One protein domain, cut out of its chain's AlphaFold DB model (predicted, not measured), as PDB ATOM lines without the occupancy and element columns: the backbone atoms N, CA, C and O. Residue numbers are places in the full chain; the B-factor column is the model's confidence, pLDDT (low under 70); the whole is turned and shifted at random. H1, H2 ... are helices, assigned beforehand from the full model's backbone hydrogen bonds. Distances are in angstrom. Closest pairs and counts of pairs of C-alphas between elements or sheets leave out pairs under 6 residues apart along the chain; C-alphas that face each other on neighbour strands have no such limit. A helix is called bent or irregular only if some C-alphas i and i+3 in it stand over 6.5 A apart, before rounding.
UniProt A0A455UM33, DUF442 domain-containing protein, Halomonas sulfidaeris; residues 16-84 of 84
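This is residues 16 to 84 of the 84 residues of the protein "DUF442 domain-containing protein" of Halomonas sulfidaeris (UniProt A0A455UM33). H4, the longest helix, joins H2 and H3 in a small up-and-down bundle with few contacts between the helices, their centres making a triangle, and H1 crosses H2 on the side away from H3. From the end of H1 the chain swings out in a wide loop, where residues 26 to 31 stick out, and comes back to the start of H2. The printed part has 69 residues with four named helices, H1 to H4 in order, and no named strand; the class is all helix. It is compact, with a radius of gyration of the C-alphas of 11.5 A and spans of 30 by 27 by 19 A.

H4, residues 71 to 83, is 19.3 A long and ends with C-alpha 83 at (50.726, -23.199, 35.276). It is irregular: C-alphas 72 and 75 are 7.7 A apart. H2 is residues 40 to 50, 15.4 A; H3 is residues 56 to 65, 14.2 A. H1, residues 16 to 27, is 16.1 A long and begins with C-alpha 16 at (58.456, -14.247, 40.954).

H2 is the hub and touches the other three helices. H2 and H4 only just touch, with 3 pairs of C-alphas within 8 A, through residues 77 to 80 of H4 alone; the closest C-alphas, of Tyr 48 and Leu 77, are 6.1 A apart. They run the same way at a shallow tilt of 32 degrees, only just short of steep. H2 and H3 form a helical hairpin, a shallow tilt of 30 degrees, opposite ways; their closest C-alphas, of Ala 47 and Leu 59, are 5.9 A apart. H3 and H4 form another helical hairpin, opposite ways at a steep tilt of 36 degrees, only just past shallow; their closest C-alphas, of Val 60 and Glu 71, are 6.9 A apart. H1 touches H2 with residues 17 to 22 alone, about perpendicular at 79 degrees; the closest C-alphas, of Ala 22 and Ser 49, are 5.3 A apart. H1 is apart from H3 and H4. Each O i to N i+4 pair is within hydrogen-bond range in H1, H2 and H3, and 7 of 9 are in H4.

The C-alphas farthest apart, of Pro 29 and Glu 75, are 31.5 A apart. The printed part has no cut; the link from H1 to H2 is long, 12 residues, and the other two are tight. The mean pLDDT of the printed part is 95.7, and residue 84, the chain's last, is under 70.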
ATOM      1  N   GLN A  16      57.538 -14.574  39.865       96.62
ATOM      2  CA  GLN A  16      58.456 -14.247  40.954       96.62
ATOM      3  C   GLN A  16      57.770 -13.405  42.035       96.62
ATOM      4  O   GLN A  16      57.988 -13.649  43.216       96.62
ATOM      5  N   ASP A  17      56.907 -12.459  41.652       97.44
ATOM      6  CA  ASP A  17      56.146 -11.647  42.609       97.44
ATOM      7  C   ASP A  17      55.130 -12.496  43.386       97.44
ATOM      8  O   ASP A  17      54.955 -12.314  44.591       97.44
ATOM      9  N   ILE A  18      54.459 -13.423  42.694       97.38
ATOM     10  CA  ILE A  18      53.473 -14.333  43.290       97.38
ATOM     11  C   ILE A  18      54.165 -15.291  44.265       97.38
ATOM     12  O   ILE A  18      53.706 -15.428  45.398       97.38
ATOM     13  N   ALA A  19      55.289 -15.890  43.860       96.94
ATOM     14  CA  ALA A  19      56.089 -16.765  44.713       96.94
ATOM     15  C   ALA A  19      56.640 -16.017  45.936       96.94
ATOM     16  O   ALA A  19      56.439 -16.459  47.062       96.94
ATOM     17  N   ALA A  20      57.220 -14.827  45.747       97.75
ATOM     18  CA  ALA A  20      57.723 -14.015  46.856       97.75
ATOM     19  C   ALA A  20      56.619 -13.644  47.863       97.75
ATOM     20  O   ALA A  20      56.869 -13.572  49.066       97.75
ATOM     21  N   PHE A  21      55.390 -13.410  47.389       97.94
ATOM     22  CA  PHE A  21      54.250 -13.172  48.269       97.94
ATOM     23  C   PHE A  21      53.801 -14.443  49.004       97.94
ATOM     24  O   PHE A  21      53.498 -14.367  50.193       97.94
ATOM     25  N   ALA A  22      53.780 -15.596  48.330       97.31
ATOM     26  CA  ALA A  22      53.475 -16.884  48.952       97.31
ATOM     27  C   ALA A  22      54.478 -17.216  50.072       97.31
ATOM     28  O   ALA A  22      54.063 -17.475  51.201       97.31
ATOM     29  N   ASP A  23      55.776 -17.077  49.793       97.25
ATOM     30  CA  ASP A  23      56.852 -17.278  50.767       97.25
ATOM     31  C   ASP A  23      56.703 -16.328  51.961       97.25
ATOM     32  O   ASP A  23      56.839 -16.728  53.117       97.25
ATOM     33  N   ALA A  24      56.379 -15.055  51.708       97.06
ATOM     34  CA  ALA A  24      56.148 -14.083  52.771       97.06
ATOM     35  C   ALA A  24      54.969 -14.474  53.677       97.06
ATOM     36  O   ALA A  24      55.039 -14.250  54.887       97.06
ATOM     37  N   LEU A  25      53.896 -15.052  53.123       96.12
ATOM     38  CA  LEU A  25      52.772 -15.557  53.913       96.12
ATOM     39  C   LEU A  25      53.166 -16.773  54.759       96.12
ATOM     40  O   LEU A  25      52.782 -16.831  55.924       96.12
ATOM     41  N   GLU A  26      53.920 -17.718  54.192       95.06
ATOM     42  CA  GLU A  26      54.326 -18.956  54.870       95.06
ATOM     43  C   GLU A  26      55.346 -18.707  55.990       95.06
ATOM     44  O   GLU A  26      55.238 -19.267  57.081       95.06
ATOM     45  N   LEU A  27      56.316 -17.822  55.749       94.44
ATOM     46  CA  LEU A  27      57.382 -17.504  56.703       94.44
ATOM     47  C   LEU A  27      56.932 -16.549  57.819       94.44
ATOM     48  O   LEU A  27      57.651 -16.364  58.807       94.44
ATOM     49  N   SER A  28      55.757 -15.928  57.681       95.94
ATOM     50  CA  SER A  28      55.243 -14.977  58.663       95.94
ATOM     51  C   SER A  28      54.494 -15.669  59.811       95.94
ATOM     52  O   SER A  28      53.604 -16.486  59.574       95.94
ATOM     53  N   PRO A  29      54.747 -15.294  61.081       94.94
ATOM     54  CA  PRO A  29      53.936 -15.751  62.199       94.94
ATOM     55  C   PRO A  29      52.521 -15.165  62.109       94.94
ATOM     56  O   PRO A  29      52.339 -13.974  61.856       94.94
ATOM     57  N   THR A  30      51.510 -15.992  62.368       93.38
ATOM     58  CA  THR A  30      50.102 -15.573  62.346       93.38
ATOM     59  C   THR A  30      49.711 -14.796  63.612       93.38
ATOM     60  O   THR A  30      50.166 -15.167  64.698       93.38
ATOM     61  N   PRO A  31      48.808 -13.797  63.532       95.56
ATOM     62  CA  PRO A  31      48.105 -13.323  62.334       95.56
ATOM     63  C   PRO A  31      48.961 -12.400  61.447       95.56
ATOM     64  O   PRO A  31      49.748 -11.600  61.947       95.56
ATOM     65  N   VAL A  32      48.749 -12.478  60.126       96.19
ATOM     66  CA  VAL A  32      49.447 -11.662  59.115       96.19
ATOM     67  C   VAL A  32      48.573 -10.485  58.678       96.19
ATOM     68  O   VAL A  32      47.378 -10.649  58.434       96.19
ATOM     69  N   ILE A  33      49.174  -9.301  58.537       95.62
ATOM     70  CA  ILE A  33      48.534  -8.109  57.964       95.62
ATOM     71  C   ILE A  33      49.283  -7.734  56.686       95.62
ATOM     72  O   ILE A  33      50.453  -7.367  56.736       95.62
ATOM     73  N   GLY A  34      48.594  -7.786  55.546       95.69
ATOM     74  CA  GLY A  34      49.098  -7.264  54.277       95.69
ATOM     75  C   GLY A  34      48.412  -5.948  53.922       95.69
ATOM     76  O   GLY A  34      47.193  -5.828  54.037       95.69
ATOM     77  N   PHE A  35      49.171  -4.955  53.456       96.25
ATOM     78  CA  PHE A  35      48.612  -3.678  53.010       96.25
ATOM     79  C   PHE A  35      49.314  -3.132  51.762       96.25
ATOM     80  O   PHE A  35      50.457  -3.443  51.444       96.25
ATOM     81  N   CYS A  36      48.595  -2.280  51.040       95.69
ATOM     82  CA  CYS A  36      49.139  -1.391  50.021       95.69
ATOM     83  C   CYS A  36      48.305  -0.096  50.042       95.69
ATOM     84  O   CYS A  36      47.427   0.039  50.886       95.69
ATOM     85  N   ARG A  37      48.500   0.835  49.095       96.38
ATOM     86  CA  ARG A  37      47.709   2.088  49.026       96.38
ATOM     87  C   ARG A  37      46.182   1.906  49.148       96.38
ATOM     88  O   ARG A  37      45.541   2.718  49.794       96.38
ATOM     89  N   THR A  38      45.610   0.887  48.507       95.88
ATOM     90  CA  THR A  38      44.154   0.620  48.496       95.88
ATOM     91  C   THR A  38      43.813  -0.817  48.900       95.88
ATOM     92  O   THR A  38      42.683  -1.244  48.732       95.88
ATOM     93  N   GLY A  39      44.794  -1.607  49.348       96.06
ATOM     94  CA  GLY A  39      44.666  -3.054  49.598       96.06
ATOM     95  C   GLY A  39      44.530  -3.956  48.355       96.06
ATOM     96  O   GLY A  39      44.935  -5.111  48.410       96.06
ATOM     97  N   THR A  40      44.125  -3.424  47.197       96.69
ATOM     98  CA  THR A  40      43.890  -4.189  45.953       96.69
ATOM     99  C   THR A  40      45.045  -5.113  45.546       96.69
ATOM    100  O   THR A  40      44.825  -6.274  45.231       96.69
ATOM    101  N   ARG A  41      46.300  -4.639  45.588       97.19
ATOM    102  CA  ARG A  41      47.465  -5.461  45.198       97.19
ATOM    103  C   ARG A  41      47.680  -6.662  46.116       97.19
ATOM    104  O   ARG A  41      48.088  -7.707  45.634       97.19
ATOM    105  N   VAL A  42      47.404  -6.497  47.407       97.31
ATOM    106  CA  VAL A  42      47.527  -7.579  48.390       97.31
ATOM    107  C   VAL A  42      46.429  -8.605  48.158       97.31
ATOM    108  O   VAL A  42      46.732  -9.787  48.121       97.31
ATOM    109  N   ALA A  43      45.190  -8.166  47.913       97.69
ATOM    110  CA  ALA A  43      44.093  -9.068  47.567       97.69
ATOM    111  C   ALA A  43      44.382  -9.861  46.278       97.69
ATOM    112  O   ALA A  43      44.147 -11.065  46.234       97.69
ATOM    113  N   HIS A  44      44.942  -9.203  45.257       97.81
ATOM    114  CA  HIS A  44      45.336  -9.858  44.010       97.81
ATOM    115  C   HIS A  44      46.442 -10.897  44.237       97.81
ATOM    116  O   HIS A  44      46.257 -12.057  43.884       97.81
ATOM    117  N   LEU A  45      47.578 -10.505  44.832       97.75
ATOM    118  CA  LEU A  45      48.702 -11.418  45.084       97.75
ATOM    119  C   LEU A  45      48.312 -12.569  46.014       97.75
ATOM    120  O   LEU A  45      48.725 -13.701  45.785       97.75
ATOM    121  N   TRP A  46      47.468 -12.300  47.014       97.88
ATOM    122  CA  TRP A  46      46.874 -13.342  47.841       97.88
ATOM    123  C   TRP A  46      46.107 -14.336  46.976       97.88
ATOM    124  O   TRP A  46      46.445 -15.512  47.002       97.88
ATOM    125  N   ALA A  47      45.169 -13.889  46.139       98.06
ATOM    126  CA  ALA A  47      44.422 -14.794  45.271       98.06
ATOM    127  C   ALA A  47      45.348 -15.625  44.366       98.06
ATOM    128  O   ALA A  47      45.246 -16.848  44.386       98.06
ATOM    129  N   TYR A  48      46.307 -14.997  43.673       97.88
ATOM    130  CA  TYR A  48      47.284 -15.706  42.835       97.88
ATOM    131  C   TYR A  48      48.109 -16.738  43.619       97.88
ATOM    132  O   TYR A  48      48.312 -17.842  43.130       97.88
ATOM    133  N   SER A  49      48.539 -16.428  44.847       97.31
ATOM    134  CA  SER A  49      49.292 -17.374  45.690       97.31
ATOM    135  C   SER A  49      48.451 -18.558  46.190       97.31
ATOM    136  O   SER A  49      48.989 -19.580  46.612       97.31
ATOM    137  N   GLN A  50      47.121 -18.427  46.187       97.38
ATOM    138  CA  GLN A  50      46.213 -19.406  46.784       97.38
ATOM    139  C   GLN A  50      45.485 -20.285  45.759       97.38
ATOM    140  O   GLN A  50      44.855 -21.254  46.178       97.38
ATOM    141  N   VAL A  51      45.562 -20.005  44.449       97.00
ATOM    142  CA  VAL A  51      44.794 -20.761  43.434       97.00
ATOM    143  C   VAL A  51      45.123 -22.257  43.394       97.00
ATOM    144  O   VAL A  51      44.250 -23.057  43.085       97.00
ATOM    145  N   SER A  52      46.344 -22.653  43.771       93.56
ATOM    146  CA  SER A  52      46.747 -24.066  43.872       93.56
ATOM    147  C   SER A  52      46.257 -24.752  45.153       93.56
ATOM    148  O   SER A  52      46.312 -25.972  45.269       93.56
ATOM    149  N   HIS A  53      45.779 -23.978  46.128       94.38
ATOM    150  CA  HIS A  53      45.386 -24.465  47.449       94.38
ATOM    151  C   HIS A  53      43.871 -24.454  47.654       94.38
ATOM    152  O   HIS A  53      43.363 -25.171  48.518       94.38
ATOM    153  N   ARG A  54      43.142 -23.610  46.912       96.00
ATOM    154  CA  ARG A  54      41.708 -23.371  47.112       96.00
ATOM    155  C   ARG A  54      40.991 -23.137  45.786       96.00
ATOM    156  O   ARG A  54      41.580 -22.552  44.877       96.00
ATOM    157  N   PRO A  55      39.700 -23.494  45.679       97.12
ATOM    158  CA  PRO A  55      38.908 -23.170  44.501       97.12
ATOM    159  C   PRO A  55      38.863 -21.660  44.247       97.12
ATOM    160  O   PRO A  55      38.626 -20.870  45.163       97.12
ATOM    161  N   ILE A  56      38.987 -21.248  42.984       97.62
ATOM    162  CA  ILE A  56      38.933 -19.829  42.586       97.62
ATOM    163  C   ILE A  56      37.627 -19.163  43.046       97.62
ATOM    164  O   ILE A  56      37.630 -18.002  43.448       97.62
ATOM    165  N   SER A  57      36.507 -19.892  43.055       97.31
ATOM    166  CA  SER A  57      35.227 -19.389  43.569       97.31
ATOM    167  C   SER A  57      35.281 -18.994  45.050       97.31
ATOM    168  O   SER A  57      34.680 -17.987  45.424       97.31
ATOM    169  N   GLU A  58      36.021 -19.735  45.880       98.19
ATOM    170  CA  GLU A  58      36.228 -19.406  47.294       98.19
ATOM    171  C   GLU A  58      37.069 -18.134  47.432       98.19
ATOM    172  O   GLU A  58      36.709 -17.234  48.190       98.19
ATOM    173  N   LEU A  59      38.147 -18.023  46.650       98.06
ATOM    174  CA  LEU A  59      39.034 -16.858  46.662       98.06
ATOM    175  C   LEU A  59      38.295 -15.581  46.254       98.06
ATOM    176  O   LEU A  59      38.399 -14.557  46.932       98.06
ATOM    177  N   VAL A  60      37.499 -15.655  45.186       98.00
ATOM    178  CA  VAL A  60      36.655 -14.546  44.728       98.00
ATOM    179  C   VAL A  60      35.620 -14.174  45.792       98.00
ATOM    180  O   VAL A  60      35.441 -12.991  46.084       98.00
ATOM    181  N   GLY A  61      34.970 -15.163  46.414       98.19
ATOM    182  CA  GLY A  61      34.011 -14.932  47.494       98.19
ATOM    183  C   GLY A  61      34.640 -14.225  48.697       98.19
ATOM    184  O   GLY A  61      34.128 -13.202  49.150       98.19
ATOM    185  N   ALA A  62      35.786 -14.719  49.167       97.88
ATOM    186  CA  ALA A  62      36.515 -14.147  50.293       97.88
ATOM    187  C   ALA A  62      36.993 -12.715  50.011       97.88
ATOM    188  O   ALA A  62      36.810 -11.823  50.842       97.88
ATOM    189  N   ALA A  63      37.550 -12.464  48.822       97.69
ATOM    190  CA  ALA A  63      37.979 -11.128  48.428       97.69
ATOM    191  C   ALA A  63      36.798 -10.154  48.337       97.69
ATOM    192  O   ALA A  63      36.886  -9.038  48.853       97.69
ATOM    193  N   LYS A  64      35.663 -10.596  47.783       98.00
ATOM    194  CA  LYS A  64      34.436  -9.796  47.713       98.00
ATOM    195  C   LYS A  64      33.908  -9.443  49.101       98.00
ATOM    196  O   LYS A  64      33.551  -8.289  49.332       98.00
ATOM    197  N   SER A  65      33.913 -10.388  50.043       97.88
ATOM    198  CA  SER A  65      33.568 -10.132  51.450       97.88
ATOM    199  C   SER A  65      34.511  -9.129  52.126       97.88
ATOM    200  O   SER A  65      34.085  -8.411  53.026       97.88
ATOM    201  N   ALA A  66      35.763  -9.041  51.670       96.62
ATOM    202  CA  ALA A  66      36.738  -8.042  52.106       96.62
ATOM    203  C   ALA A  66      36.672  -6.713  51.318       96.62
ATOM    204  O   ALA A  66      37.464  -5.810  51.583       96.62
ATOM    205  N   GLY A  67      35.735  -6.563  50.372       97.50
ATOM    206  CA  GLY A  67      35.548  -5.341  49.583       97.50
ATOM    207  C   GLY A  67      36.423  -5.236  48.328       97.50
ATOM    208  O   GLY A  67      36.570  -4.141  47.785       97.50
ATOM    209  N   TYR A  68      36.996  -6.347  47.856       97.38
ATOM    210  CA  TYR A  68      37.825  -6.409  46.650       97.38
ATOM    211  C   TYR A  68      37.154  -7.226  45.547       97.38
ATOM    212  O   TYR A  68      36.707  -8.347  45.776       97.38
ATOM    213  N   ASP A  69      37.116  -6.674  44.336       96.00
ATOM    214  CA  ASP A  69      36.604  -7.376  43.161       96.00
ATOM    215  C   ASP A  69      37.738  -8.103  42.429       96.00
ATOM    216  O   ASP A  69      38.689  -7.473  41.961       96.00
ATOM    217  N   LEU A  70      37.629  -9.429  42.350       96.69
ATOM    218  CA  LEU A  70      38.555 -10.298  41.624       96.69
ATOM    219  C   LEU A  70      37.952 -10.864  40.336       96.69
ATOM    220  O   LEU A  70      38.665 -11.553  39.609       96.69
ATOM    221  N   GLU A  71      36.681 -10.589  40.022       95.81
ATOM    222  CA  GLU A  71      36.056 -11.095  38.792       95.81
ATOM    223  C   GLU A  71      36.845 -10.726  37.525       95.81
ATOM    224  O   GLU A  71      37.063 -11.613  36.699       95.81
ATOM    225  N   PRO A  72      37.393  -9.499  37.375       95.56
ATOM    226  CA  PRO A  72      38.213  -9.157  36.211       95.56
ATOM    227  C   PRO A  72      39.501  -9.985  36.069       95.56
ATOM    228  O   PRO A  72      40.127  -9.951  35.014       95.56
ATOM    229  N   LEU A  73      39.928 -10.688  37.125       95.50
ATOM    230  CA  LEU A  73      41.134 -11.519  37.139       95.50
ATOM    231  C   LEU A  73      40.842 -13.012  36.986       95.50
ATOM    232  O   LEU A  73      41.790 -13.791  36.956       95.50
ATOM    233  N   ARG A  74      39.572 -13.427  36.894       95.94
ATOM    234  CA  ARG A  74      39.173 -14.843  36.911       95.94
ATOM    235  C   ARG A  74      39.936 -15.695  35.896       95.94
ATOM    236  O   ARG A  74      40.546 -16.678  36.293       95.94
ATOM    237  N   GLU A  75      39.974 -15.277  34.631       96.19
ATOM    238  CA  GLU A  75      40.697 -15.993  33.569       96.19
ATOM    239  C   GLU A  75      42.201 -16.109  33.880       96.19
ATOM    240  O   GLU A  75      42.807 -17.164  33.727       96.19
ATOM    241  N   SER A  76      42.816 -15.040  34.393       95.75
ATOM    242  CA  SER A  76      44.235 -15.070  34.757       95.75
ATOM    243  C   SER A  76      44.514 -15.951  35.977       95.75
ATOM    244  O   SER A  76      45.593 -16.531  36.062       95.75
ATOM    245  N   LEU A  77      43.575 -16.048  36.924       96.75
ATOM    246  CA  LEU A  77      43.665 -16.953  38.072       96.75
ATOM    247  C   LEU A  77      43.516 -18.416  37.634       96.75
ATOM    248  O   LEU A  77      44.204 -19.278  38.171       96.75
ATOM    249  N   GLU A  78      42.656 -18.691  36.651       96.50
ATOM    250  CA  GLU A  78      42.510 -20.018  36.039       96.50
ATOM    251  C   GLU A  78      43.797 -20.431  35.319       96.50
ATOM    252  O   GLU A  78      44.283 -21.538  35.533       96.50
ATOM    253  N   ASN A  79      44.406 -19.525  34.550       95.19
ATOM    254  CA  ASN A  79      45.707 -19.771  33.924       95.19
ATOM    255  C   ASN A  79      46.795 -20.045  34.973       95.19
ATOM    256  O   ASN A  79      47.492 -21.049  34.874       95.19
ATOM    257  N   GLN A  80      46.866 -19.235  36.037       94.56
ATOM    258  CA  GLN A  80      47.809 -19.462  37.136       94.56
ATOM    259  C   GLN A  80      47.624 -20.831  37.808       94.56
ATOM    260  O   GLN A  80      48.602 -21.445  38.222       94.56
ATOM    261  N   ALA A  81      46.382 -21.301  37.947       93.75
ATOM    262  CA  ALA A  81      46.097 -22.601  38.544       93.75
ATOM    263  C   ALA A  81      46.572 -23.771  37.669       93.75
ATOM    264  O   ALA A  81      46.868 -24.832  38.208       93.75
ATOM    265  N   ASN A  82      46.639 -23.575  36.349       89.88
ATOM    266  CA  ASN A  82      47.112 -24.578  35.393       89.88
ATOM    267  C   ASN A  82      48.637 -24.550  35.191       89.88
ATOM    268  O   ASN A  82      49.207 -25.556  34.774       89.88
ATOM    269  N   ASP A  83      49.279 -23.406  35.447       80.19
ATOM    270  CA  ASP A  83      50.726 -23.199  35.276       80.19
ATOM    271  C   ASP A  83      51.570 -23.692  36.475       80.19
ATOM    272  O   ASP A  83      52.797 -23.765  36.368       80.19
ATOM    273  N   ASN A  84      50.925 -24.009  37.603       59.56
ATOM    274  CA  ASN A  84      51.530 -24.523  38.840       59.56
ATOM    275  C   ASN A  84      51.391 -26.046  38.956       59.56
ATOM    276  O   ASN A  84      52.336 -26.674  39.486       59.56
TER     277      ASN A  84